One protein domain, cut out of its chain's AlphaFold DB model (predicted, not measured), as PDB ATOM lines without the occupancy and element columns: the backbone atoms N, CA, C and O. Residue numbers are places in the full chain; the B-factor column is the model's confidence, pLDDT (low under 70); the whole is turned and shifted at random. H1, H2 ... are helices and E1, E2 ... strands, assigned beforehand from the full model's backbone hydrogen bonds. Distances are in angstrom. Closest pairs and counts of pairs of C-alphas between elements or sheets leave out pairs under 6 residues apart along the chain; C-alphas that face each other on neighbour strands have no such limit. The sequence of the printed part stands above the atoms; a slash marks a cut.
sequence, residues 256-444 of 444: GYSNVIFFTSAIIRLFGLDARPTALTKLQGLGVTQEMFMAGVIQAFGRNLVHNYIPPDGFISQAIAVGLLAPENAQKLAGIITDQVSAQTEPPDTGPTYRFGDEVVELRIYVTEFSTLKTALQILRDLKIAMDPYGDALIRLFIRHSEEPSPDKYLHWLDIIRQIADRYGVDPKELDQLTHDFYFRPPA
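This is residues 256 to 444 of the 444 residues of an uncharacterized protein of Microgenomates group bacterium GW2011_GWA2_44_7 (UniProt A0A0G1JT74). Look first for a small two-stranded hairpin, E1 and E2, which packs on H3 at one side of an elongated helical body with H6 in its middle. Toward one end lie H1, H2 and H4, with H3 and H5 side by side; toward the other the chain folds back and forth through H6, H7, H8 and H9, and residues 439 to 444 stick out. The printed part has 189 residues, with nine named helices and two named strands in the order H1 H2 H3 H4 H5 E1 E2 H6 H7 H8 H9, and is mostly helix; the sheet, E1 - E2, is antiparallel. It is compact, with a radius of gyration of the C-alphas of 17.8 A, and spans 62 by 34 by 27 A.

Start at the hairpin of E1, residues 353 to 356, and E2, residues 359 to 362, antiparallel at 150 degrees; N 354 and O 361 are 2.8 A apart, within hydrogen-bond range. From E2, step to H3, residues 290 to 302: the closest C-alphas, of Val 361 and Ala 295, are 6.3 A apart. H5, residues 327 to 343, touches residues 294 to 298 of H3 at a shallow tilt of 24 degrees, the same way, closest at C-alphas Leu 333 and Met 294, 7.3 A. The hub is H6, residues 370 to 382, which touches residues 297 to 302 of H3 at a steep tilt of 48 degrees, C-alphas Ala 376 and Phe 301 being closest at 4.9 A. Residues 379 to 382 of H6 touch H4, residues 315 to 321, closest at C-alphas Asp 382 and Ile 316, 5.8 A. H1, residues 260 to 271, touches H4, closest at C-alphas Ser 265 and Phe 315, 5.9 A, and makes a helical hairpin with H2, residues 276 to 285, closest at C-alphas Ile 268 and Ala 279, 5.7 A. H6, H7, residues 387 to 401, and H8, residues 410 to 424, form an up-and-down bundle, each running against the one before. C-alphas Leu 377 of H6 and Gly 391 of H7 are closest at 6.0 A; H7 and H8 only just touch, with 3 pairs of C-alphas within 8 A, the closest Met 387 and Tyr 424, 7.1 A. H9, residues 429 to 440, touches H8 with residues 431 to 435 alone, closest at C-alphas Leu 431 and Leu 414, 7.0 A. Every O i to N i+4 pair is within hydrogen-bond range in H1 to H6, H8 and H9, and 10 of 11 in H7.

Find C-alpha 260 at (-31.234, 32.003, 34.596), where H1 begins. H5 runs 24.5 A, H8 21.3 A and H7 19.9 A; H9 ends at C-alpha 440, (-37.478, 73.741, 15.412).

The C-alphas farthest apart, of Thr 278 and Ala 444, are 62.6 A apart. The printed part has no cut; the link from H3 to H4, residues 303 to 314, is long. Mean pLDDT of the printed part is 78.2, with 46 residues under 70, among them 302 to 312, 342 to 351 and 430 to 444.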
ATOM      1  N   GLY A 256     -32.120  30.889  39.649       84.38
ATOM      2  CA  GLY A 256     -33.552  31.147  39.730       84.38
ATOM      3  C   GLY A 256     -34.053  31.784  38.432       84.38
ATOM      4  O   GLY A 256     -33.267  32.165  37.565       84.38
ATOM      5  N   TYR A 257     -35.368  31.945  38.292       80.62
ATOM      6  CA  TYR A 257     -35.974  32.525  37.085       80.62
ATOM      7  C   TYR A 257     -35.441  33.931  36.750       80.62
ATOM      8  O   TYR A 257     -35.273  34.261  35.579       80.62
ATOM      9  N   SER A 258     -35.078  34.721  37.766       76.69
ATOM     10  CA  SER A 258     -34.585  36.095  37.608       76.69
ATOM     11  C   SER A 258     -33.148  36.209  37.086       76.69
ATOM     12  O   SER A 258     -32.758  37.269  36.603       76.69
ATOM     13  N   ASN A 259     -32.342  35.148  37.190       80.44
ATOM     14  CA  ASN A 259     -30.923  35.161  36.816       80.44
ATOM     15  C   ASN A 259     -30.534  34.012  35.865       80.44
ATOM     16  O   ASN A 259     -29.385  33.930  35.432       80.44
ATOM     17  N   VAL A 260     -31.482  33.153  35.477       86.38
ATOM     18  CA  VAL A 260     -31.234  32.003  34.596       86.38
ATOM     19  C   VAL A 260     -30.645  32.408  33.245       86.38
ATOM     20  O   VAL A 260     -29.757  31.720  32.752       86.38
ATOM     21  N   ILE A 261     -31.061  33.538  32.661       86.25
ATOM     22  CA  ILE A 261     -30.501  34.021  31.386       86.25
ATOM     23  C   ILE A 261     -29.031  34.389  31.534       86.25
ATOM     24  O   ILE A 261     -28.231  34.035  30.667       86.25
ATOM     25  N   PHE A 262     -28.676  35.063  32.630       83.38
ATOM     26  CA  PHE A 262     -27.296  35.428  32.933       83.38
ATOM     27  C   PHE A 262     -26.411  34.181  32.981       83.38
ATOM     28  O   PHE A 262     -25.453  34.073  32.216       83.38
ATOM     29  N   PHE A 263     -26.775  33.202  33.817       85.50
ATOM     30  CA  PHE A 263     -25.972  31.989  33.974       85.50
ATOM     31  C   PHE A 263     -25.956  31.132  32.721       85.50
ATOM     32  O   PHE A 263     -24.895  30.656  32.337       85.50
ATOM     33  N   THR A 264     -27.100  30.968  32.056       88.62
ATOM     34  CA  THR A 264     -27.178  30.180  30.823       88.62
ATOM     35  C   THR A 264     -26.238  30.745  29.768       88.62
ATOM     36  O   THR A 264     -25.421  30.015  29.215       88.62
ATOM     37  N   SER A 265     -26.292  32.057  29.547       85.06
ATOM     38  CA  SER A 265     -25.450  32.719  28.552       85.06
ATOM     39  C   SER A 265     -23.967  32.638  28.916       85.06
ATOM     40  O   SER A 265     -23.136  32.325  28.066       85.06
ATOM     41  N   ALA A 266     -23.622  32.884  30.184       84.56
ATOM     42  CA  ALA A 266     -22.240  32.826  30.650       84.56
ATOM     43  C   ALA A 266     -21.659  31.405  30.557       84.56
ATOM     44  O   ALA A 266     -20.548  31.229  30.067       84.56
ATOM     45  N   ILE A 267     -22.424  30.382  30.947       88.25
ATOM     46  CA  ILE A 267     -21.999  28.978  30.886       88.25
ATOM     47  C   ILE A 267     -21.846  28.519  29.431       88.25
ATOM     48  O   ILE A 267     -20.831  27.914  29.097       88.25
ATOM     49  N   ILE A 268     -22.793  28.835  28.539       86.75
ATOM     50  CA  ILE A 268     -22.664  28.465  27.118       86.75
ATOM     51  C   ILE A 268     -21.410  29.100  26.502       86.75
ATOM     52  O   ILE A 268     -20.668  28.419  25.796       86.75
ATOM     53  N   ARG A 269     -21.131  30.376  26.797       84.31
ATOM     54  CA  ARG A 269     -19.914  31.058  26.318       84.31
ATOM     55  C   ARG A 269     -18.632  30.461  26.893       84.31
ATOM     56  O   ARG A 269     -17.660  30.289  26.158       84.31
ATOM     57  N   LEU A 270     -18.650  30.097  28.174       85.81
ATOM     58  CA  LEU A 270     -17.519  29.482  28.861       85.81
ATOM     59  C   LEU A 270     -17.115  28.143  28.223       85.81
ATOM     60  O   LEU A 270     -15.934  27.911  27.988       85.81
ATOM     61  N   PHE A 271     -18.081  27.287  27.885       83.75
ATOM     62  CA  PHE A 271     -17.810  26.027  27.180       83.75
ATOM     63  C   PHE A 271     -17.563  26.224  25.676       83.75
ATOM     64  O   PHE A 271     -16.842  25.447  25.049       83.75
ATOM     65  N   GLY A 272     -18.130  27.279  25.094       74.25
ATOM     66  CA  GLY A 272     -18.129  27.518  23.658       74.25
ATOM     67  C   GLY A 272     -19.147  26.661  22.904       74.25
ATOM     68  O   GLY A 272     -19.638  25.636  23.382       74.25
ATOM     69  N   LEU A 273     -19.455  27.075  21.672       66.06
ATOM     70  CA  LEU A 273     -20.458  26.415  20.829       66.06
ATOM     71  C   LEU A 273     -20.020  25.053  20.277       66.06
ATOM     72  O   LEU A 273     -20.858  24.363  19.705       66.06
ATOM     73  N   ASP A 274     -18.765  24.645  20.439       64.50
ATOM     74  CA  ASP A 274     -18.288  23.328  19.995       64.50
ATOM     75  C   ASP A 274     -18.476  22.252  21.078       64.50
ATOM     76  O   ASP A 274     -18.579  21.065  20.774       64.50
ATOM     77  N   ALA A 275     -18.632  22.659  22.342       69.44
ATOM     78  CA  ALA A 275     -18.852  21.780  23.492       69.44
ATOM     79  C   ALA A 275     -20.329  21.753  23.938       69.44
ATOM     80  O   ALA A 275     -20.645  21.685  25.129       69.44
ATOM     81  N   ARG A 276     -21.264  21.804  22.978       79.81
ATOM     82  CA  ARG A 276     -22.714  21.926  23.244       79.81
ATOM     83  C   ARG A 276     -23.284  20.867  24.194       79.81
ATOM     84  O   ARG A 276     -24.003  21.258  25.115       79.81
ATOM     85  N   PRO A 277     -22.982  19.560  24.029       83.94
ATOM     86  CA  PRO A 277     -23.538  18.533  24.911       83.94
ATOM     87  C   PRO A 277     -23.068  18.699  26.361       83.94
ATOM     88  O   PRO A 277     -23.837  18.480  27.299       83.94
ATOM     89  N   THR A 278     -21.818  19.131  26.545       86.12
ATOM     90  CA  THR A 278     -21.225  19.404  27.855       86.12
ATOM     91  C   THR A 278     -21.897  20.604  28.515       86.12
ATOM     92  O   THR A 278     -22.332  20.499  29.660       86.12
ATOM     93  N   ALA A 279     -22.070  21.708  27.778       86.44
ATOM     94  CA  ALA A 279     -22.761  22.896  28.275       86.44
ATOM     95  C   ALA A 279     -24.196  22.574  28.725       86.44
ATOM     96  O   ALA A 279     -24.593  22.950  29.827       86.44
ATOM     97  N   LEU A 280     -24.951  21.813  27.920       90.12
ATOM     98  CA  LEU A 280     -26.306  21.382  28.273       90.12
ATOM     99  C   LEU A 280     -26.318  20.521  29.542       90.12
ATOM    100  O   LEU A 280     -27.102  20.778  30.452       90.12
ATOM    101  N   THR A 281     -25.422  19.535  29.626       90.25
ATOM    102  CA  THR A 281     -25.325  18.634  30.785       90.25
ATOM    103  C   THR A 281     -25.003  19.413  32.062       90.25
ATOM    104  O   THR A 281     -25.581  19.150  33.116       90.25
ATOM    105  N   LYS A 282     -24.120  20.415  31.977       90.25
ATOM    106  CA  LYS A 282     -23.773  21.287  33.106       90.25
ATOM    107  C   LYS A 282     -24.934  22.180  33.530       90.25
ATOM    108  O   LYS A 282     -25.199  22.288  34.723       90.25
ATOM    109  N   LEU A 283     -25.664  22.757  32.579       91.06
ATOM    110  CA  LEU A 283     -26.869  23.542  32.865       91.06
ATOM    111  C   LEU A 283     -27.941  22.694  33.561       91.06
ATOM    112  O   LEU A 283     -28.464  23.093  34.600       91.06
ATOM    113  N   GLN A 284     -28.197  21.488  33.058       90.56
ATOM    114  CA  GLN A 284     -29.143  20.554  33.669       90.56
ATOM    115  C   GLN A 284     -28.694  20.109  35.070       90.56
ATOM    116  O   GLN A 284     -29.511  20.065  35.988       90.56
ATOM    117  N   GLY A 285     -27.396  19.853  35.275       88.62
ATOM    118  CA  GLY A 285     -26.823  19.532  36.592       88.62
ATOM    119  C   GLY A 285     -26.943  20.663  37.625       88.62
ATOM    120  O   GLY A 285     -26.983  20.410  38.832       88.62
ATOM    121  N   LEU A 286     -27.065  21.907  37.157       89.12
ATOM    122  CA  LEU A 286     -27.344  23.088  37.976       89.12
ATOM    123  C   LEU A 286     -28.844  23.325  38.222       89.12
ATOM    124  O   LEU A 286     -29.197  24.255  38.945       89.12
ATOM    125  N   GLY A 287     -29.716  22.483  37.661       89.06
ATOM    126  CA  GLY A 287     -31.170  22.602  37.769       89.06
ATOM    127  C   GLY A 287     -31.802  23.549  36.748       89.06
ATOM    128  O   GLY A 287     -32.977  23.876  36.883       89.06
ATOM    129  N   VAL A 288     -31.059  23.988  35.726       91.69
ATOM    130  CA  VAL A 288     -31.611  24.821  34.652       91.69
ATOM    131  C   VAL A 288     -32.455  23.948  33.730       91.69
ATOM    132  O   VAL A 288     -31.929  23.107  32.998       91.69
ATOM    133  N   THR A 289     -33.769  24.162  33.757       91.75
ATOM    134  CA  THR A 289     -34.712  23.499  32.850       91.75
ATOM    135  C   THR A 289     -35.102  24.404  31.687       91.75
ATOM    136  O   THR A 289     -34.878  25.620  31.698       91.75
ATOM    137  N   GLN A 290     -35.724  23.808  30.672       92.06
ATOM    138  CA  GLN A 290     -36.262  24.552  29.544       92.06
ATOM    139  C   GLN A 290     -37.358  25.530  29.986       92.06
ATOM    140  O   GLN A 290     -37.362  26.684  29.562       92.06
ATOM    141  N   GLU A 291     -38.261  25.102  30.867       90.94
ATOM    142  CA  GLU A 291     -39.337  25.929  31.421       90.94
ATOM    143  C   GLU A 291     -38.772  27.115  32.200       90.94
ATOM    144  O   GLU A 291     -39.235  28.241  32.034       90.94
ATOM    145  N   MET A 292     -37.727  26.871  32.995       91.19
ATOM    146  CA  MET A 292     -37.032  27.907  33.746       91.19
ATOM    147  C   MET A 292     -36.407  28.948  32.825       91.19
ATOM    148  O   MET A 292     -36.566  30.146  33.054       91.19
ATOM    149  N   PHE A 293     -35.748  28.504  31.753       91.88
ATOM    150  CA  PHE A 293     -35.181  29.403  30.756       91.88
ATOM    151  C   PHE A 293     -36.265  30.229  30.047       91.88
ATOM    152  O   PHE A 293     -36.127  31.445  29.930       91.88
ATOM    153  N   MET A 294     -37.370  29.603  29.628       91.62
ATOM    154  CA  MET A 294     -38.504  30.296  29.002       91.62
ATOM    155  C   MET A 294     -39.123  31.352  29.927       91.62
ATOM    156  O   MET A 294     -39.356  32.481  29.497       91.62
ATOM    157  N   ALA A 295     -39.342  31.007  31.198       88.31
ATOM    158  CA  ALA A 295     -39.795  31.937  32.229       88.31
ATOM    159  C   ALA A 295     -38.830  33.123  32.376       88.31
ATOM    160  O   ALA A 295     -39.271  34.271  32.396       88.31
ATOM    161  N   GLY A 296     -37.522  32.856  32.385       88.25
ATOM    162  CA  GLY A 296     -36.486  33.886  32.375       88.25
ATOM    163  C   GLY A 296     -36.577  34.817  31.165       88.25
ATOM    164  O   GLY A 296     -36.487  36.028  31.339       88.25
ATOM    165  N   VAL A 297     -36.809  34.292  29.951       89.50
ATOM    166  CA  VAL A 297     -36.969  35.107  28.721       89.50
ATOM    167  C   VAL A 297     -38.149  36.058  28.841       89.50
ATOM    168  O   VAL A 297     -38.007  37.241  28.540       89.50
ATOM    169  N   ILE A 298     -39.287  35.577  29.339       86.62
ATOM    170  CA  ILE A 298     -40.460  36.427  29.565       86.62
ATOM    171  C   ILE A 298     -40.176  37.490  30.635       86.62
ATOM    172  O   ILE A 298     -40.527  38.653  30.441       86.62
ATOM    173  N   GLN A 299     -39.505  37.128  31.734       82.62
ATOM    174  CA  GLN A 299     -39.132  38.088  32.779       82.62
ATOM    175  C   GLN A 299     -38.165  39.161  32.263       82.62
ATOM    176  O   GLN A 299     -38.361  40.333  32.568       82.62
ATOM    177  N   ALA A 300     -37.168  38.775  31.464       83.06
ATOM    178  CA  ALA A 300     -36.186  39.685  30.875       83.06
ATOM    179  C   ALA A 300     -36.772  40.603  29.803       83.06
ATOM    180  O   ALA A 300     -36.300  41.722  29.634       83.06
ATOM    181  N   PHE A 301     -37.777  40.125  29.070       81.75
ATOM    182  CA  PHE A 301     -38.499  40.943  28.105       81.75
ATOM    183  C   PHE A 301     -39.415  41.959  28.801       81.75
ATOM    184  O   PHE A 301     -39.544  43.090  28.345       81.75
ATOM    185  N   GLY A 302     -40.063  41.548  29.895       67.25
ATOM    186  CA  GLY A 302     -41.076  42.357  30.559       67.25
ATOM    187  C   GLY A 302     -40.548  43.371  31.584       67.25
ATOM    188  O   GLY A 302     -40.938  44.538  31.586       67.25
ATOM    189  N   ARG A 303     -39.675  42.947  32.497       66.06
ATOM    190  CA  ARG A 303     -39.228  43.782  33.623       66.06
ATOM    191  C   ARG A 303     -37.781  44.221  33.448       66.06
ATOM    192  O   ARG A 303     -36.991  43.512  32.829       66.06
ATOM    193  N   ASN A 304     -37.417  45.333  34.100       52.97
ATOM    194  CA  ASN A 304     -36.013  45.638  34.379       52.97
ATOM    195  C   ASN A 304     -35.400  44.393  35.029       52.97
ATOM    196  O   ASN A 304     -35.819  43.963  36.110       52.97
ATOM    197  N   LEU A 305     -34.447  43.777  34.332       51.78
ATOM    198  CA  LEU A 305     -33.632  42.711  34.890       51.78
ATOM    199  C   LEU A 305     -33.054  43.231  36.207       51.78
ATOM    200  O   LEU A 305     -32.418  44.282  36.220       51.78
ATOM    201  N   VAL A 306     -33.246  42.484  37.301       44.41
ATOM    202  CA  VAL A 306     -32.881  42.859  38.691       44.41
ATOM    203  C   VAL A 306     -31.380  43.191  38.857       44.41
ATOM    204  O   VAL A 306     -30.932  43.603  39.923       44.41
ATOM    205  N   HIS A 307     -30.586  43.064  37.793       50.19
ATOM    206  CA  HIS A 307     -29.139  43.199  37.803       50.19
ATOM    207  C   HIS A 307     -28.551  44.109  36.715       50.19
ATOM    208  O   HIS A 307     -27.343  44.039  36.507       50.19
ATOM    209  N   ASN A 308     -29.335  44.943  36.008       52.53
ATOM    210  CA  ASN A 308     -28.829  45.769  34.887       52.53
ATOM    211  C   ASN A 308     -27.999  44.966  33.865       52.53
ATOM    212  O   ASN A 308     -27.139  45.502  33.164       52.53
ATOM    213  N   TYR A 309     -28.220  43.654  33.807       62.12
ATOM    214  CA  TYR A 309     -27.424  42.760  32.996       62.12
ATOM    215  C   TYR A 309     -28.020  42.709  31.602       62.12
ATOM    216  O   TYR A 309     -29.156  42.287  31.430       62.12
ATOM    217  N   ILE A 310     -27.242  43.114  30.606       64.94
ATOM    218  CA  ILE A 310     -27.642  43.017  29.206       64.94
ATOM    219  C   ILE A 310     -27.153  41.652  28.708       64.94
ATOM    220  O   ILE A 310     -25.937  41.425  28.704       64.94
ATOM    221  N   PRO A 311     -28.049  40.725  28.325       68.12
ATOM    222  CA  PRO A 311     -27.630  39.423  27.824       68.12
ATOM    223  C   PRO A 311     -26.765  39.573  26.562       68.12
ATOM    224  O   PRO A 311     -26.940  40.529  25.802       68.12
ATOM    225  N   PRO A 312     -25.825  38.649  26.304       69.62
ATOM    226  CA  PRO A 312     -24.992  38.708  25.109       69.62
ATOM    227  C   PRO A 312     -25.827  38.456  23.853       69.62
ATOM    228  O   PRO A 312     -26.836  37.748  23.890       69.62
ATOM    229  N   ASP A 313     -25.391  39.032  22.733       73.69
ATOM    230  CA  ASP A 313     -26.075  38.893  21.448       73.69
ATOM    231  C   ASP A 313     -26.295  37.420  21.076       73.69
ATOM    232  O   ASP A 313     -25.379  36.598  21.128       73.69
ATOM    233  N   GLY A 314     -27.526  37.083  20.682       79.44
ATOM    234  CA  GLY A 314     -27.870  35.745  20.220       79.44
ATOM    235  C   GLY A 314     -28.133  34.736  21.336       79.44
ATOM    236  O   GLY A 314     -28.158  33.545  21.038       79.44
ATOM    237  N   PHE A 315     -28.319  35.133  22.600       84.62
ATOM    238  CA  PHE A 315     -28.439  34.188  23.720       84.62
ATOM    239  C   PHE A 315     -29.570  33.153  23.552       84.62
ATOM    240  O   PHE A 315     -29.404  31.994  23.934       84.62
ATOM    241  N   ILE A 316     -30.698  33.513  22.924       89.12
ATOM    242  CA  ILE A 316     -31.775  32.547  22.635       89.12
ATOM    243  C   ILE A 316     -31.338  31.587  21.524       89.12
ATOM    244  O   ILE A 316     -31.548  30.379  21.625       89.12
ATOM    245  N   SER A 317     -30.663  32.101  20.494       88.25
ATOM    246  CA  SER A 317     -30.086  31.264  19.434       88.25
ATOM    247  C   SER A 317     -29.031  30.301  19.986       88.25
ATOM    248  O   SER A 317     -28.978  29.146  19.571       88.25
ATOM    249  N   GLN A 318     -28.234  30.738  20.963       87.44
ATOM    250  CA  GLN A 318     -27.270  29.903  21.676       87.44
ATOM    251  C   GLN A 318     -27.974  28.816  22.498       87.44
ATOM    252  O   GLN A 318     -27.590  27.651  22.409       87.44
ATOM    253  N   ALA A 319     -29.043  29.156  23.227       89.38
ATOM    254  CA  ALA A 319     -29.851  28.190  23.972       89.38
ATOM    255  C   ALA A 319     -30.486  27.122  23.060       89.38
ATOM    256  O   ALA A 319     -30.526  25.944  23.423       89.38
ATOM    257  N   ILE A 320     -30.924  27.505  21.855       89.69
ATOM    258  CA  ILE A 320     -31.394  26.561  20.829       89.69
ATOM    259  C   ILE A 320     -30.238  25.696  20.328       89.69
ATOM    260  O   ILE A 320     -30.360  24.475  20.258       89.69
ATOM    261  N   ALA A 321     -29.099  26.313  20.007       87.38
ATOM    262  CA  ALA A 321     -27.941  25.614  19.463       87.38
ATOM    263  C   ALA A 321     -27.428  24.520  20.406       87.38
ATOM    264  O   ALA A 321     -27.031  23.458  19.920       87.38
ATOM    265  N   VAL A 322     -27.446  24.767  21.723       88.44
ATOM    266  CA  VAL A 322     -27.039  23.783  22.739       88.44
ATOM    267  C   VAL A 322     -28.126  22.780  23.116       88.44
ATOM    268  O   VAL A 322     -27.852  21.855  23.872       88.44
ATOM    269  N   GLY A 323     -29.342  22.926  22.588       88.12
ATOM    270  CA  GLY A 323     -30.459  22.027  22.872       88.12
ATOM    271  C   GLY A 323     -31.158  22.277  24.212       88.12
ATOM    272  O   GLY A 323     -31.943  21.435  24.637       88.12
ATOM    273  N   LEU A 324     -30.914  23.417  24.872       91.94
ATOM    274  CA  LEU A 324     -31.669  23.818  26.067       91.94
ATOM    275  C   LEU A 324     -33.091  24.267  25.702       91.94
ATOM    276  O   LEU A 324     -34.038  24.010  26.443       91.94
ATOM    277  N   LEU A 325     -33.240  24.948  24.561       92.88
ATOM    278  CA  LEU A 325     -34.523  25.436  24.067       92.88
ATOM    279  C   LEU A 325     -34.871  24.775  22.727       92.88
ATOM    280  O   LEU A 325     -34.213  25.001  21.717       92.88
ATOM    281  N   ALA A 326     -35.948  23.998  22.704       90.94
ATOM    282  CA  ALA A 326     -36.517  23.464  21.471       90.94
ATOM    283  C   ALA A 326     -37.038  24.596  20.552       90.94
ATOM    284  O   ALA A 326     -37.651  25.547  21.055       90.94
ATOM    285  N   PRO A 327     -36.862  24.498  19.219       90.50
ATOM    286  CA  PRO A 327     -37.351  25.501  18.272       90.50
ATOM    287  C   PRO A 327     -38.853  25.793  18.384       90.50
ATOM    288  O   PRO A 327     -39.246  26.957  18.304       90.50
ATOM    289  N   GLU A 328     -39.700  24.787  18.630       91.75
ATOM    290  CA  GLU A 328     -41.141  25.005  18.831       91.75
ATOM    291  C   GLU A 328     -41.447  25.866  20.067       91.75
ATOM    292  O   GLU A 328     -42.375  26.676  20.068       91.75
ATOM    293  N   ASN A 329     -40.628  25.760  21.112       91.38
ATOM    294  CA  ASN A 329     -40.785  26.554  22.324       91.38
ATOM    295  C   ASN A 329     -40.262  27.982  22.130       91.38
ATOM    296  O   ASN A 329     -40.835  28.915  22.691       91.38
ATOM    297  N   ALA A 330     -39.264  28.187  21.265       91.12
ATOM    298  CA  ALA A 330     -38.901  29.525  20.799       91.12
ATOM    299  C   ALA A 330     -40.049  30.175  20.002       91.12
ATOM    300  O   ALA A 330     -40.374  31.335  20.237       91.12
ATOM    301  N   GLN A 331     -40.734  29.423  19.131       90.56
ATOM    302  CA  GLN A 331     -41.926  29.921  18.425       90.56
ATOM    303  C   GLN A 331     -43.069  30.263  19.387       90.56
ATOM    304  O   GLN A 331     -43.729  31.287  19.223       90.56
ATOM    305  N   LYS A 332     -43.276  29.451  20.431       90.75
ATOM    306  CA  LYS A 332     -44.255  29.742  21.486       90.75
ATOM    307  C   LYS A 332     -43.933  31.045  22.226       90.75
ATOM    308  O   LYS A 332     -44.835  31.852  22.437       90.75
ATOM    309  N   LEU A 333     -42.667  31.265  22.597       91.12
ATOM    310  CA  LEU A 333     -42.218  32.535  23.185       91.12
ATOM    311  C   LEU A 333     -42.459  33.706  22.230       91.12
ATOM    312  O   LEU A 333     -42.939  34.753  22.661       91.12
ATOM    313  N   ALA A 334     -42.175  33.511  20.940       90.38
ATOM    314  CA  ALA A 334     -42.382  34.540  19.936       90.38
ATOM    315  C   ALA A 334     -43.858  34.947  19.824       90.38
ATOM    316  O   ALA A 334     -44.152  36.139  19.821       90.38
ATOM    317  N   GLY A 335     -44.782  33.979  19.816       87.81
ATOM    318  CA  GLY A 335     -46.223  34.248  19.833       87.81
ATOM    319  C   GLY A 335     -46.660  35.030  21.073       87.81
ATOM    320  O   GLY A 335     -47.298  36.070  20.944       87.81
ATOM    321  N   ILE A 336     -46.226  34.600  22.266       88.25
ATOM    322  CA  ILE A 336     -46.524  35.287  23.535       88.25
ATOM    323  C   ILE A 336     -46.089  36.759  23.496       88.25
ATOM    324  O   ILE A 336     -46.859  37.642  23.871       88.25
ATOM    325  N   ILE A 337     -44.860  37.023  23.048       87.56
ATOM    326  CA  ILE A 337     -44.304  38.380  22.999       87.56
ATOM    327  C   ILE A 337     -45.017  39.228  21.942       87.56
ATOM    328  O   ILE A 337     -45.397  40.362  22.226       87.56
ATOM    329  N   THR A 338     -45.246  38.671  20.753       85.25
ATOM    330  CA  THR A 338     -45.933  39.354  19.646       85.25
ATOM    331  C   THR A 338     -47.339  39.796  20.054       85.25
ATOM    332  O   THR A 338     -47.709  40.952  19.836       85.25
ATOM    333  N   ASP A 339     -48.102  38.912  20.704       81.38
ATOM    334  CA  ASP A 339     -49.454  39.211  21.182       81.38
ATOM    335  C   ASP A 339     -49.449  40.347  22.215       81.38
ATOM    336  O   ASP A 339     -50.323  41.212  22.188       81.38
ATOM    337  N   GLN A 340     -48.450  40.383  23.105       77.44
ATOM    338  CA  GLN A 340     -48.362  41.423  24.133       77.44
ATOM    339  C   GLN A 340     -47.920  42.779  23.602       77.44
ATOM    340  O   GLN A 340     -48.537  43.782  23.952       77.44
ATOM    341  N   VAL A 341     -46.902  42.833  22.740       75.38
ATOM    342  CA  VAL A 341     -46.464  44.107  22.147       75.38
ATOM    343  C   VAL A 341     -47.573  44.694  21.266       75.38
ATOM    344  O   VAL A 341     -47.801  45.898  21.300       75.38
ATOM    345  N   SER A 342     -48.320  43.855  20.533       68.12
ATOM    346  CA  SER A 342     -49.453  44.305  19.700       68.12
ATOM    347  C   SER A 342     -50.611  44.889  20.516       68.12
ATOM    348  O   SER A 342     -51.343  45.746  20.025       68.12
ATOM    349  N   ALA A 343     -50.823  44.383  21.735       63.25
ATOM    350  CA  ALA A 343     -51.973  44.725  22.566       63.25
ATOM    351  C   ALA A 343     -51.733  45.932  23.489       63.25
ATOM    352  O   ALA A 343     -52.699  46.500  23.999       63.25
ATOM    353  N   GLN A 344     -50.477  46.316  23.732       63.34
ATOM    354  CA  GLN A 344     -50.125  47.318  24.740       63.34
ATOM    355  C   GLN A 344     -49.696  48.643  24.097       63.34
ATOM    356  O   GLN A 344     -48.558  48.812  23.671       63.34
ATOM    357  N   THR A 345     -50.612  49.617  24.077       55.38
ATOM    358  CA  THR A 345     -50.303  51.038  23.814       55.38
ATOM    359  C   THR A 345     -49.976  51.827  25.090       55.38
ATOM    360  O   THR A 345     -49.490  52.954  25.007       55.38
ATOM    361  N   GLU A 346     -50.260  51.254  26.264       53.91
ATOM    362  CA  GLU A 346     -50.002  51.814  27.598       53.91
ATOM    363  C   GLU A 346     -49.547  50.696  28.553       53.91
ATOM    364  O   GLU A 346     -49.990  49.558  28.378       53.91
ATOM    365  N   PRO A 347     -48.687  50.983  29.547       54.62
ATOM    366  CA  PRO A 347     -48.174  49.991  30.478       54.62
ATOM    367  C   PRO A 347     -49.282  49.671  31.489       54.62
ATOM    368  O   PRO A 347     -49.690  50.556  32.244       54.62
ATOM    369  N   PRO A 348     -49.816  48.442  31.518       57.59
ATOM    370  CA  PRO A 348     -50.901  48.126  32.429       57.59
ATOM    371  C   PRO A 348     -50.374  47.890  33.853       57.59
ATOM    372  O   PRO A 348     -49.279  47.355  34.052       57.59
ATOM    373  N   ASP A 349     -51.196  48.205  34.861       59.06
ATOM    374  CA  ASP A 349     -50.915  47.886  36.272       59.06
ATOM    375  C   ASP A 349     -50.765  46.369  36.515       59.06
ATOM    376  O   ASP A 349     -50.124  45.945  37.485       59.06
ATOM    377  N   THR A 350     -51.335  45.543  35.627       62.84
ATOM    378  CA  THR A 350     -51.234  44.077  35.603       62.84
ATOM    379  C   THR A 350     -51.066  43.552  34.175       62.84
ATOM    380  O   THR A 350     -51.718  44.004  33.241       62.84
ATOM    381  N   GLY A 351     -50.177  42.577  33.999       69.94
ATOM    382  CA  GLY A 351     -49.940  41.885  32.734       69.94
ATOM    383  C   GLY A 351     -50.561  40.485  32.731       69.94
ATOM    384  O   GLY A 351     -50.901  39.952  33.791       69.94
ATOM    385  N   PRO A 352     -50.716  39.844  31.562       77.88
ATOM    386  CA  PRO A 352     -51.140  38.454  31.516       77.88
ATOM    387  C   PRO A 352     -50.115  37.544  32.188       77.88
ATOM    388  O   PRO A 352     -48.899  37.748  32.112       77.88
ATOM    389  N   THR A 353     -50.634  36.512  32.849       83.12
ATOM    390  CA  THR A 353     -49.827  35.500  33.519       83.12
ATOM    391  C   THR A 353     -49.690  34.256  32.651       83.12
ATOM    392  O   THR A 353     -50.652  33.751  32.073       83.12
ATOM    393  N   TYR A 354     -48.468  33.747  32.576       83.31
ATOM    394  CA  TYR A 354     -48.089  32.558  31.831       83.31
ATOM    395  C   TYR A 354     -47.510  31.536  32.797       83.31
ATOM    396  O   TYR A 354     -46.728  31.878  33.681       83.31
ATOM    397  N   ARG A 355     -47.892  30.269  32.634       83.19
ATOM    398  CA  ARG A 355     -47.383  29.178  33.466       83.19
ATOM    399  C   ARG A 355     -46.299  28.394  32.730       83.19
ATOM    400  O   ARG A 355     -46.540  27.905  31.625       83.19
ATOM    401  N   PHE A 356     -45.145  28.240  33.374       82.31
ATOM    402  CA  PHE A 356     -44.011  27.441  32.910       82.31
ATOM    403  C   PHE A 356     -43.636  26.442  34.011       82.31
ATOM    404  O   PHE A 356     -42.974  26.794  34.983       82.31
ATOM    405  N   GLY A 357     -44.110  25.198  33.887       80.56
ATOM    406  CA  GLY A 357     -44.011  24.219  34.974       80.56
ATOM    407  C   GLY A 357     -44.788  24.685  36.210       80.56
ATOM    408  O   GLY A 357     -45.981  24.987  36.111       80.56
ATOM    409  N   ASP A 358     -44.098  24.772  37.347       78.19
ATOM    410  CA  ASP A 358     -44.665  25.233  38.620       78.19
ATOM    411  C   ASP A 358     -44.631  26.764  38.788       78.19
ATOM    412  O   ASP A 358     -45.235  27.293  39.721       78.19
ATOM    413  N   GLU A 359     -43.975  27.490  37.875       78.25
ATOM    414  CA  GLU A 359     -43.837  28.946  37.949       78.25
ATOM    415  C   GLU A 359     -44.945  29.665  37.183       78.25
ATOM    416  O   GLU A 359     -45.305  29.300  36.058       78.25
ATOM    417  N   VAL A 360     -45.454  30.744  37.779       81.12
ATOM    418  CA  VAL A 360     -46.369  31.682  37.129       81.12
ATOM    419  C   VAL A 360     -45.636  33.000  36.916       81.12
ATOM    420  O   VAL A 360     -45.355  33.726  37.865       81.12
ATOM    421  N   VAL A 361     -45.350  33.316  35.656       79.06
ATOM    422  CA  VAL A 361     -44.669  34.544  35.256       79.06
ATOM    423  C   VAL A 361     -45.678  35.537  34.715       79.06
ATOM    424  O   VAL A 361     -46.472  35.218  33.834       79.06
ATOM    425  N   GLU A 362     -45.617  36.762  35.209       79.69
ATOM    426  CA  GLU A 362     -46.408  37.864  34.687       79.69
ATOM    427  C   GLU A 362     -45.603  38.651  33.652       79.69
ATOM    428  O   GLU A 362     -44.529  39.173  33.964       79.69
ATOM    429  N   LEU A 363     -46.122  38.754  32.429       79.50
ATOM    430  CA  LEU A 363     -45.516  39.563  31.379       79.50
ATOM    431  C   LEU A 363     -46.102  40.976  31.419       79.50
ATOM    432  O   LEU A 363     -47.195  41.223  30.920       79.50
ATOM    433  N   ARG A 364     -45.358  41.911  32.005       76.25
ATOM    434  CA  ARG A 364     -45.634  43.355  31.933       76.25
ATOM    435  C   ARG A 364     -44.550  43.979  31.087       76.25
ATOM    436  O   ARG A 364     -43.416  43.677  31.396       76.25
ATOM    437  N   ILE A 365     -44.845  44.804  30.089       76.12
ATOM    438  CA  ILE A 365     -43.799  45.469  29.301       76.12
ATOM    439  C   ILE A 365     -43.511  46.825  29.952       76.12
ATOM    440  O   ILE A 365     -44.314  47.748  29.848       76.12
ATOM    441  N   TYR A 366     -42.384  46.936  30.658       75.75
ATOM    442  CA  TYR A 366     -41.964  48.175  31.316       75.75
ATOM    443  C   TYR A 366     -40.572  48.590  30.840       75.75
ATOM    444  O   TYR A 366     -39.559  48.241  31.441       75.75
ATOM    445  N   VAL A 367     -40.527  49.331  29.732       77.69
ATOM    446  CA  VAL A 367     -39.278  49.772  29.104       77.69
ATOM    447  C   VAL A 367     -39.002  51.215  29.516       77.69
ATOM    448  O   VAL A 367     -39.495  52.137  28.888       77.69
ATOM    449  N   THR A 368     -38.251  51.423  30.596       77.56
ATOM    450  CA  THR A 368     -37.918  52.778  31.102       77.56
ATOM    451  C   THR A 368     -36.430  53.096  31.073       77.56
ATOM    452  O   THR A 368     -36.036  54.254  31.179       77.56
ATOM    453  N   GLU A 369     -35.597  52.078  30.869       80.12
ATOM    454  CA  GLU A 369     -34.145  52.189  30.822       80.12
ATOM    455  C   GLU A 369     -33.602  51.684  29.482       80.12
ATOM    456  O   GLU A 369     -34.154  50.767  28.867       80.12
ATOM    457  N   PHE A 370     -32.464  52.234  29.053       80.31
ATOM    458  CA  PHE A 370     -31.773  51.794  27.837       80.31
ATOM    459  C   PHE A 370     -31.382  50.314  27.862       80.31
ATOM    460  O   PHE A 370     -31.445  49.634  26.838       80.31
ATOM    461  N   SER A 371     -30.974  49.811  29.028       78.19
ATOM    462  CA  SER A 371     -30.649  48.401  29.274       78.19
ATOM    463  C   SER A 371     -31.841  47.494  28.949       78.19
ATOM    464  O   SER A 371     -31.684  46.480  28.261       78.19
ATOM    465  N   THR A 372     -33.036  47.892  29.382       80.69
ATOM    466  CA  THR A 372     -34.294  47.176  29.160       80.69
ATOM    467  C   THR A 372     -34.736  47.266  27.706       80.69
ATOM    468  O   THR A 372     -35.055  46.236  27.116       80.69
ATOM    469  N   LEU A 373     -34.657  48.451  27.085       86.00
ATOM    470  CA  LEU A 373     -34.951  48.615  25.656       86.00
ATOM    471  C   LEU A 373     -34.053  47.710  24.809       86.00
ATOM    472  O   LEU A 373     -34.537  46.948  23.973       86.00
ATOM    473  N   LYS A 374     -32.742  47.745  25.065       84.88
ATOM    474  CA  LYS A 374     -31.771  46.921  24.344       84.88
ATOM    475  C   LYS A 374     -32.051  45.431  24.523       84.88
ATOM    476  O   LYS A 374     -32.034  44.689  23.546       84.88
ATOM    477  N   THR A 375     -32.345  44.999  25.748       84.69
ATOM    478  CA  THR A 375     -32.675  43.598  26.045       84.69
ATOM    479  C   THR A 375     -33.940  43.153  25.309       84.69
ATOM    480  O   THR A 375     -33.940  42.094  24.683       84.69
ATOM    481  N   ALA A 376     -34.995  43.971  25.318       86.94
ATOM    482  CA  ALA A 376     -36.250  43.660  24.646       86.94
ATOM    483  C   ALA A 376     -36.080  43.562  23.119       86.94
ATOM    484  O   ALA A 376     -36.490  42.566  22.520       86.94
ATOM    485  N   LEU A 377     -35.397  44.527  22.493       88.56
ATOM    486  CA  LEU A 377     -35.090  44.506  21.054       88.56
ATOM    487  C   LEU A 377     -34.235  43.295  20.664       88.56
ATOM    488  O   LEU A 377     -34.460  42.653  19.637       88.56
ATOM    489  N   GLN A 378     -33.278  42.932  21.513       88.19
ATOM    490  CA  GLN A 378     -32.441  41.762  21.303       88.19
ATOM    491  C   GLN A 378     -33.232  40.452  21.378       88.19
ATOM    492  O   GLN A 378     -33.016  39.567  20.553       88.19
ATOM    493  N   ILE A 379     -34.178  40.342  22.313       90.06
ATOM    494  CA  ILE A 379     -35.094  39.199  22.398       90.06
ATOM    495  C   ILE A 379     -35.968  39.114  21.144       90.06
ATOM    496  O   ILE A 379     -36.090  38.024  20.584       90.06
ATOM    497  N   LEU A 380     -36.524  40.236  20.662       89.81
ATOM    498  CA  LEU A 380     -37.280  40.257  19.405       89.81
ATOM    499  C   LEU A 380     -36.431  39.721  18.245       89.81
ATOM    500  O   LEU A 380     -36.870  38.835  17.509       89.81
ATOM    501  N   ARG A 381     -35.189  40.207  18.124       89.81
ATOM    502  CA  ARG A 381     -34.260  39.808  17.062       89.81
ATOM    503  C   ARG A 381     -33.935  38.322  17.144       89.81
ATOM    504  O   ARG A 381     -34.031  37.613  16.144       89.81
ATOM    505  N   ASP A 382     -33.560  37.841  18.325       90.75
ATOM    506  CA  ASP A 382     -33.131  36.458  18.513       90.75
ATOM    507  C   ASP A 382     -34.296  35.463  18.330       90.75
ATOM    508  O   ASP A 382     -34.078  34.342  17.866       90.75
ATOM    509  N   LEU A 383     -35.534  35.878  18.629       90.81
ATOM    510  CA  LEU A 383     -36.762  35.123  18.342       90.81
ATOM    511  C   LEU A 383     -37.250  35.262  16.894       90.81
ATOM    512  O   LEU A 383     -38.228  34.613  16.523       90.81
ATOM    513  N   LYS A 384     -36.562  36.060  16.067       90.00
ATOM    514  CA  LYS A 384     -36.932  36.360  14.676       90.00
ATOM    515  C   LYS A 384     -38.312  37.014  14.545       90.00
ATOM    516  O   LYS A 384     -39.016  36.790  13.561       90.00
ATOM    517  N   ILE A 385     -38.695  37.817  15.534       89.12
ATOM    518  CA  ILE A 385     -39.860  38.697  15.450       89.12
ATOM    519  C   ILE A 385     -39.469  39.915  14.605       89.12
ATOM    520  O   ILE A 385     -38.333  40.388  14.671       89.12
ATOM    521  N   ALA A 386     -40.398  40.402  13.783       87.19
ATOM    522  CA  ALA A 386     -40.151  41.545  12.914       87.19
ATOM    523  C   ALA A 386     -39.808  42.807  13.730       87.19
ATOM    524  O   ALA A 386     -40.454  43.098  14.735       87.19
ATOM    525  N   MET A 387     -38.781  43.549  13.304       87.00
ATOM    526  CA  MET A 387     -38.373  44.803  13.957       87.00
ATOM    527  C   MET A 387     -39.377  45.925  13.687       87.00
ATOM    528  O   MET A 387     -39.689  46.693  14.585       87.00
ATOM    529  N   ASP A 388     -39.973  45.936  12.500       83.69
ATOM    530  CA  ASP A 388     -41.183  46.697  12.192       83.69
ATOM    531  C   ASP A 388     -42.375  45.718  12.196       83.69
ATOM    532  O   ASP A 388     -42.304  44.699  11.495       83.69
ATOM    533  N   PRO A 389     -43.441  45.931  13.000       83.44
ATOM    534  CA  PRO A 389     -43.747  47.121  13.818       83.44
ATOM    535  C   PRO A 389     -43.331  47.033  15.299       83.44
ATOM    536  O   PRO A 389     -43.583  47.953  16.078       83.44
ATOM    537  N   TYR A 390     -42.759  45.913  15.746       85.31
ATOM    538  CA  TYR A 390     -42.641  45.619  17.180       85.31
ATOM    539  C   TYR A 390     -41.482  46.336  17.879       85.31
ATOM    540  O   TYR A 390     -41.625  46.770  19.020       85.31
ATOM    541  N   GLY A 391     -40.343  46.480  17.208       86.38
ATOM    542  CA  GLY A 391     -39.215  47.280  17.679       86.38
ATOM    543  C   GLY A 391     -39.569  48.763  17.757       86.38
ATOM    544  O   GLY A 391     -39.315  49.385  18.788       86.38
ATOM    545  N   ASP A 392     -40.252  49.290  16.734       82.44
ATOM    546  CA  ASP A 392     -40.821  50.645  16.733       82.44
ATOM    547  C   ASP A 392     -41.715  50.870  17.966       82.44
ATOM    548  O   ASP A 392     -41.562  51.857  18.686       82.44
ATOM    549  N   ALA A 393     -42.621  49.931  18.260       83.25
ATOM    550  CA  ALA A 393     -43.505  50.013  19.423       83.25
ATOM    551  C   ALA A 393     -42.738  50.040  20.760       83.25
ATOM    552  O   ALA A 393     -43.103  50.790  21.665       83.25
ATOM    553  N   LEU A 394     -41.650  49.273  20.892       85.00
ATOM    554  CA  LEU A 394     -40.811  49.290  22.096       85.00
ATOM    555  C   LEU A 394     -40.048  50.609  22.260       85.00
ATOM    556  O   LEU A 394     -39.948  51.106  23.382       85.00
ATOM    557  N   ILE A 395     -39.538  51.195  21.170       84.62
ATOM    558  CA  ILE A 395     -38.898  52.518  21.209       84.62
ATOM    559  C   ILE A 395     -39.921  53.591  21.609       84.62
ATOM    560  O   ILE A 395     -39.621  54.424  22.463       84.62
ATOM    561  N   ARG A 396     -41.150  53.530  21.078       81.00
ATOM    562  CA  ARG A 396     -42.257  54.421  21.474       81.00
ATOM    563  C   ARG A 396     -42.577  54.328  22.957       81.00
ATOM    564  O   ARG A 396     -42.685  55.354  23.628       81.00
ATOM    565  N   LEU A 397     -42.716  53.107  23.472       80.81
ATOM    566  CA  LEU A 397     -42.947  52.871  24.896       80.81
ATOM    567  C   LEU A 397     -41.782  53.410  25.735       80.81
ATOM    568  O   LEU A 397     -42.027  54.082  26.734       80.81
ATOM    569  N   PHE A 398     -40.536  53.194  25.303       84.88
ATOM    570  CA  PHE A 398     -39.366  53.746  25.981       84.88
ATOM    571  C   PHE A 398     -39.413  55.266  26.067       84.88
ATOM    572  O   PHE A 398     -39.376  55.798  27.168       84.88
ATOM    573  N   ILE A 399     -39.569  55.958  24.938       80.88
ATOM    574  CA  ILE A 399     -39.613  57.426  24.893       80.88
ATOM    575  C   ILE A 399     -40.735  57.971  25.783       80.88
ATOM    576  O   ILE A 399     -40.547  58.955  26.488       80.88
ATOM    577  N   ARG A 400     -41.903  57.318  25.773       78.75
ATOM    578  CA  ARG A 400     -43.069  57.743  26.555       78.75
ATOM    579  C   ARG A 400     -42.882  57.568  28.066       78.75
ATOM    580  O   ARG A 400     -43.494  58.315  28.828       78.75
ATOM    581  N   HIS A 401     -42.128  56.558  28.500       77.25
ATOM    582  CA  HIS A 401     -42.036  56.166  29.913       77.25
ATOM    583  C   HIS A 401     -40.679  56.436  30.559       77.25
ATOM    584  O   HIS A 401     -40.581  56.390  31.785       77.25
ATOM    585  N   SER A 402     -39.640  56.707  29.774       77.44
ATOM    586  CA  SER A 402     -38.353  57.151  30.292       77.44
ATOM    587  C   SER A 402     -38.486  58.535  30.916       77.44
ATOM    588  O   SER A 402     -39.183  59.395  30.376       77.44
ATOM    589  N   GLU A 403     -37.769  58.779  32.010       75.94
ATOM    590  CA  GLU A 403     -37.547  60.147  32.468       75.94
ATOM    591  C   GLU A 403     -36.790  60.901  31.370       75.94
ATOM    592  O   GLU A 403     -35.674  60.513  31.005       75.94
ATOM    593  N   GLU A 404     -37.410  61.943  30.808       72.88
ATOM    594  CA  GLU A 404     -36.747  62.775  29.808       72.88
ATOM    595  C   GLU A 404     -35.422  63.294  30.390       72.88
ATOM    596  O   GLU A 404     -35.390  63.815  31.514       72.88
ATOM    597  N   PRO A 405     -34.302  63.141  29.664       69.50
ATOM    598  CA  PRO A 405     -33.020  63.641  30.130       69.50
ATOM    599  C   PRO A 405     -33.064  65.169  30.238       69.50
ATOM    600  O   PRO A 405     -33.823  65.849  29.547       69.50
ATOM    601  N   SER A 406     -32.188  65.731  31.072       71.69
ATOM    602  CA  SER A 406     -32.014  67.181  31.137       71.69
ATOM    603  C   SER A 406     -31.687  67.766  29.746       71.69
ATOM    604  O   SER A 406     -31.079  67.071  28.924       71.69
ATOM    605  N   PRO A 407     -32.055  69.030  29.451       69.81
ATOM    606  CA  PRO A 407     -31.901  69.608  28.108       69.81
ATOM    607  C   PRO A 407     -30.480  69.519  27.526       69.81
ATOM    608  O   PRO A 407     -30.309  69.367  26.321       69.81
ATOM    609  N   ASP A 408     -29.453  69.556  28.379       60.56
ATOM    610  CA  ASP A 408     -28.034  69.409  28.029       60.56
ATOM    611  C   ASP A 408     -27.627  67.977  27.628       60.56
ATOM    612  O   ASP A 408     -26.590  67.784  26.997       60.56
ATOM    613  N   LYS A 409     -28.439  66.971  27.968       63.00
ATOM    614  CA  LYS A 409     -28.204  65.543  27.685       63.00
ATOM    615  C   LYS A 409     -29.178  64.954  26.665       63.00
ATOM    616  O   LYS A 409     -28.984  63.817  26.239       63.00
ATOM    617  N   TYR A 410     -30.189  65.716  26.249       70.06
ATOM    618  CA  TYR A 410     -31.253  65.265  25.350       70.06
ATOM    619  C   TYR A 410     -30.735  64.758  23.999       70.06
ATOM    620  O   TYR A 410     -31.128  63.688  23.541       70.06
ATOM    621  N   LEU A 411     -29.772  65.462  23.400       64.81
ATOM    622  CA  LEU A 411     -29.177  65.052  22.123       64.81
ATOM    623  C   LEU A 411     -28.378  63.755  22.243       64.81
ATOM    624  O   LEU A 411     -28.540  62.854  21.429       64.81
ATOM    625  N   HIS A 412     -27.571  63.629  23.295       69.50
ATOM    626  CA  HIS A 412     -26.814  62.407  23.550       69.50
ATOM    627  C   HIS A 412     -27.739  61.203  23.774       69.50
ATOM    628  O   HIS A 412     -27.469  60.107  23.291       69.50
ATOM    629  N   TRP A 413     -28.855  61.413  24.476       79.19
ATOM    630  CA  TRP A 413     -29.883  60.399  24.676       79.19
ATOM    631  C   TRP A 413     -30.525  59.969  23.349       79.19
ATOM    632  O   TRP A 413     -30.579  58.772  23.071       79.19
ATOM    633  N   LEU A 414     -30.916  60.917  22.489       74.06
ATOM    634  CA  LEU A 414     -31.438  60.620  21.150       74.06
ATOM    635  C   LEU A 414     -30.417  59.889  20.266       74.06
ATOM    636  O   LEU A 414     -30.790  58.952  19.562       74.06
ATOM    637  N   ASP A 415     -29.139  60.266  20.323       73.06
ATOM    638  CA  ASP A 415     -28.070  59.591  19.581       73.06
ATOM    639  C   ASP A 415     -27.902  58.136  20.027       73.06
ATOM    640  O   ASP A 415     -27.726  57.250  19.190       73.06
ATOM    641  N   ILE A 416     -28.015  57.858  21.331       74.69
ATOM    642  CA  ILE A 416     -28.012  56.483  21.844       74.69
ATOM    643  C   ILE A 416     -29.221  55.709  21.301       74.69
ATOM    644  O   ILE A 416     -29.053  54.572  20.856       74.69
ATOM    645  N   ILE A 417     -30.424  56.298  21.293       76.69
ATOM    646  CA  ILE A 417     -31.611  55.620  20.745       76.69
ATOM    647  C   ILE A 417     -31.442  55.357  19.250       76.69
ATOM    648  O   ILE A 417     -31.754  54.256  18.810       76.69
ATOM    649  N   ARG A 418     -30.904  56.309  18.478       76.12
ATOM    650  CA  ARG A 418     -30.606  56.115  17.049       76.12
ATOM    651  C   ARG A 418     -29.621  54.980  16.824       76.12
ATOM    652  O   ARG A 418     -29.896  54.095  16.029       76.12
ATOM    653  N   GLN A 419     -28.521  54.947  17.575       74.69
ATOM    654  CA  GLN A 419     -27.548  53.856  17.485       74.69
ATOM    655  C   GLN A 419     -28.179  52.496  17.808       74.69
ATOM    656  O   GLN A 419     -27.834  51.488  17.190       74.69
ATOM    657  N   ILE A 420     -29.103  52.450  18.774       76.12
ATOM    658  CA  ILE A 420     -29.876  51.246  19.084       76.12
ATOM    659  C   ILE A 420     -30.808  50.907  17.911       76.12
ATOM    660  O   ILE A 420     -30.773  49.775  17.437       76.12
ATOM    661  N   ALA A 421     -31.593  51.861  17.413       78.88
ATOM    662  CA  ALA A 421     -32.517  51.663  16.299       78.88
ATOM    663  C   ALA A 421     -31.792  51.135  15.051       78.88
ATOM    664  O   ALA A 421     -32.155  50.077  14.540       78.88
ATOM    665  N   ASP A 422     -30.691  51.777  14.656       78.94
ATOM    666  CA  ASP A 422     -29.847  51.372  13.531       78.94
ATOM    667  C   ASP A 422     -29.303  49.950  13.717       78.94
ATOM    668  O   ASP A 422     -29.385  49.117  12.813       78.94
ATOM    669  N   ARG A 423     -28.787  49.631  14.915       78.69
ATOM    670  CA  ARG A 423     -28.239  48.300  15.230       78.69
ATOM    671  C   ARG A 423     -29.276  47.188  15.085       78.69
ATOM    672  O   ARG A 423     -28.910  46.068  14.726       78.69
ATOM    673  N   TYR A 424     -30.534  47.469  15.411       79.62
ATOM    674  CA  TYR A 424     -31.618  46.495  15.341       79.62
ATOM    675  C   TYR A 424     -32.490  46.664  14.086       79.62
ATOM    676  O   TYR A 424     -33.449  45.922  13.939       79.62
ATOM    677  N   GLY A 425     -32.145  47.554  13.149       78.94
ATOM    678  CA  GLY A 425     -32.886  47.744  11.896       78.94
ATOM    679  C   GLY A 425     -34.303  48.299  12.088       78.94
ATOM    680  O   GLY A 425     -35.216  47.894  11.371       78.94
ATOM    681  N   VAL A 426     -34.479  49.169  13.081       81.38
ATOM    682  CA  VAL A 426     -35.735  49.849  13.434       81.38
ATOM    683  C   VAL A 426     -35.773  51.213  12.730       81.38
ATOM    684  O   VAL A 426     -34.740  51.878  12.655       81.38
ATOM    685  N   ASP A 427     -36.921  51.629  12.186       77.69
ATOM    686  CA  ASP A 427     -37.017  52.863  11.387       77.69
ATOM    687  C   ASP A 427     -36.905  54.116  12.289       77.69
ATOM    688  O   ASP A 427     -37.734  54.311  13.183       77.69
ATOM    689  N   PRO A 428     -35.915  55.008  12.084       67.25
ATOM    690  CA  PRO A 428     -35.693  56.152  12.966       67.25
ATOM    691  C   PRO A 428     -36.671  57.327  12.760       67.25
ATOM    692  O   PRO A 428     -36.522  58.344  13.437       67.25
ATOM    693  N   LYS A 429     -37.684  57.231  11.882       70.25
ATOM    694  CA  LYS A 429     -38.614  58.341  11.553       70.25
ATOM    695  C   LYS A 429     -39.167  59.121  12.750       70.25
ATOM    696  O   LYS A 429     -39.308  60.340  12.682       70.25
ATOM    697  N   GLU A 430     -39.523  58.444  13.836       64.94
ATOM    698  CA  GLU A 430     -40.071  59.111  15.025       64.94
ATOM    699  C   GLU A 430     -38.997  59.824  15.852       64.94
ATOM    700  O   GLU A 430     -39.253  60.893  16.405       64.94
ATOM    701  N   LEU A 431     -37.772  59.292  15.865       68.44
ATOM    702  CA  LEU A 431     -36.608  59.962  16.448       68.44
ATOM    703  C   LEU A 431     -36.291  61.238  15.676       68.44
ATOM    704  O   LEU A 431     -35.948  62.253  16.280       68.44
ATOM    705  N   ASP A 432     -36.457  61.212  14.355       69.81
ATOM    706  CA  ASP A 432     -36.282  62.387  13.507       69.81
ATOM    707  C   ASP A 432     -37.357  63.442  13.770       69.81
ATOM    708  O   ASP A 432     -37.021  64.621  13.874       69.81
ATOM    709  N   GLN A 433     -38.615  63.041  13.984       68.12
ATOM    710  CA  GLN A 433     -39.684  63.966  14.375       68.12
ATOM    711  C   GLN A 433     -39.452  64.581  15.764       68.12
ATOM    712  O   GLN A 433     -39.630  65.785  15.921       68.12
ATOM    713  N   LEU A 434     -39.037  63.797  16.764       63.50
ATOM    714  CA  LEU A 434     -38.722  64.307  18.109       63.50
ATOM    715  C   LEU A 434     -37.518  65.247  18.098       63.50
ATOM    716  O   LEU A 434     -37.544  66.313  18.711       63.50
ATOM    717  N   THR A 435     -36.482  64.880  17.343       62.09
ATOM    718  CA  THR A 435     -35.322  65.742  17.108       62.09
ATOM    719  C   THR A 435     -35.768  67.046  16.458       62.09
ATOM    720  O   THR A 435     -35.416  68.125  16.925       62.09
ATOM    721  N   HIS A 436     -36.590  66.961  15.411       59.84
ATOM    722  CA  HIS A 436     -37.130  68.126  14.728       59.84
ATOM    723  C   HIS A 436     -37.946  69.015  15.679       59.84
ATOM    724  O   HIS A 436     -37.730  70.224  15.733       59.84
ATOM    725  N   ASP A 437     -38.850  68.441  16.468       63.84
ATOM    726  CA  ASP A 437     -39.659  69.196  17.424       63.84
ATOM    727  C   ASP A 437     -38.790  69.907  18.471       63.84
ATOM    728  O   ASP A 437     -39.086  71.047  18.811       63.84
ATOM    729  N   PHE A 438     -37.688  69.305  18.924       58.69
ATOM    730  CA  PHE A 438     -36.752  69.944  19.854       58.69
ATOM    731  C   PHE A 438     -35.969  71.110  19.225       58.69
ATOM    732  O   PHE A 438     -35.806  72.154  19.853       58.69
ATOM    733  N   TYR A 439     -35.481  70.952  17.991       49.59
ATOM    734  CA  TYR A 439     -34.671  71.978  17.317       49.59
ATOM    735  C   TYR A 439     -35.494  73.122  16.720       49.59
ATOM    736  O   TYR A 439     -35.000  74.248  16.630       49.59
ATOM    737  N   PHE A 440     -36.715  72.835  16.269       51.25
ATOM    738  CA  PHE A 440     -37.478  73.741  15.412       51.25
ATOM    739  C   PHE A 440     -38.806  74.200  16.017       51.25
ATOM    740  O   PHE A 440     -39.418  75.115  15.459       51.25
ATOM    741  N   ARG A 441     -39.265  73.644  17.153       44.12
ATOM    742  CA  ARG A 441     -40.337  74.316  17.905       44.12
ATOM    743  C   ARG A 441     -39.746  75.462  18.720       44.12
ATOM    744  O   ARG A 441     -38.808  75.242  19.485       44.12
ATOM    745  N   PRO A 442     -40.298  76.682  18.606       35.41
ATOM    746  CA  PRO A 442     -39.932  77.753  19.518       35.41
ATOM    747  C   PRO A 442     -40.261  77.319  20.957       35.41
ATOM    748  O   PRO A 442     -41.311  76.702  21.169       35.41
ATOM    749  N   PRO A 443     -39.389  77.614  21.938       44.88
ATOM    750  CA  PRO A 443     -39.702  77.360  23.338       44.88
ATOM    751  C   PRO A 443     -40.995  78.100  23.704       44.88
ATOM    752  O   PRO A 443     -41.185  79.251  23.300       44.88
ATOM    753  N   ALA A 444     -41.890  77.399  24.403       45.19
ATOM    754  CA  ALA A 444     -43.168  77.932  24.875       45.19
ATOM    755  C   ALA A 444     -42.993  79.028  25.934       45.19
ATOM    756  O   ALA A 444     -42.034  78.927  26.738       45.19
TER     757      ALA A 444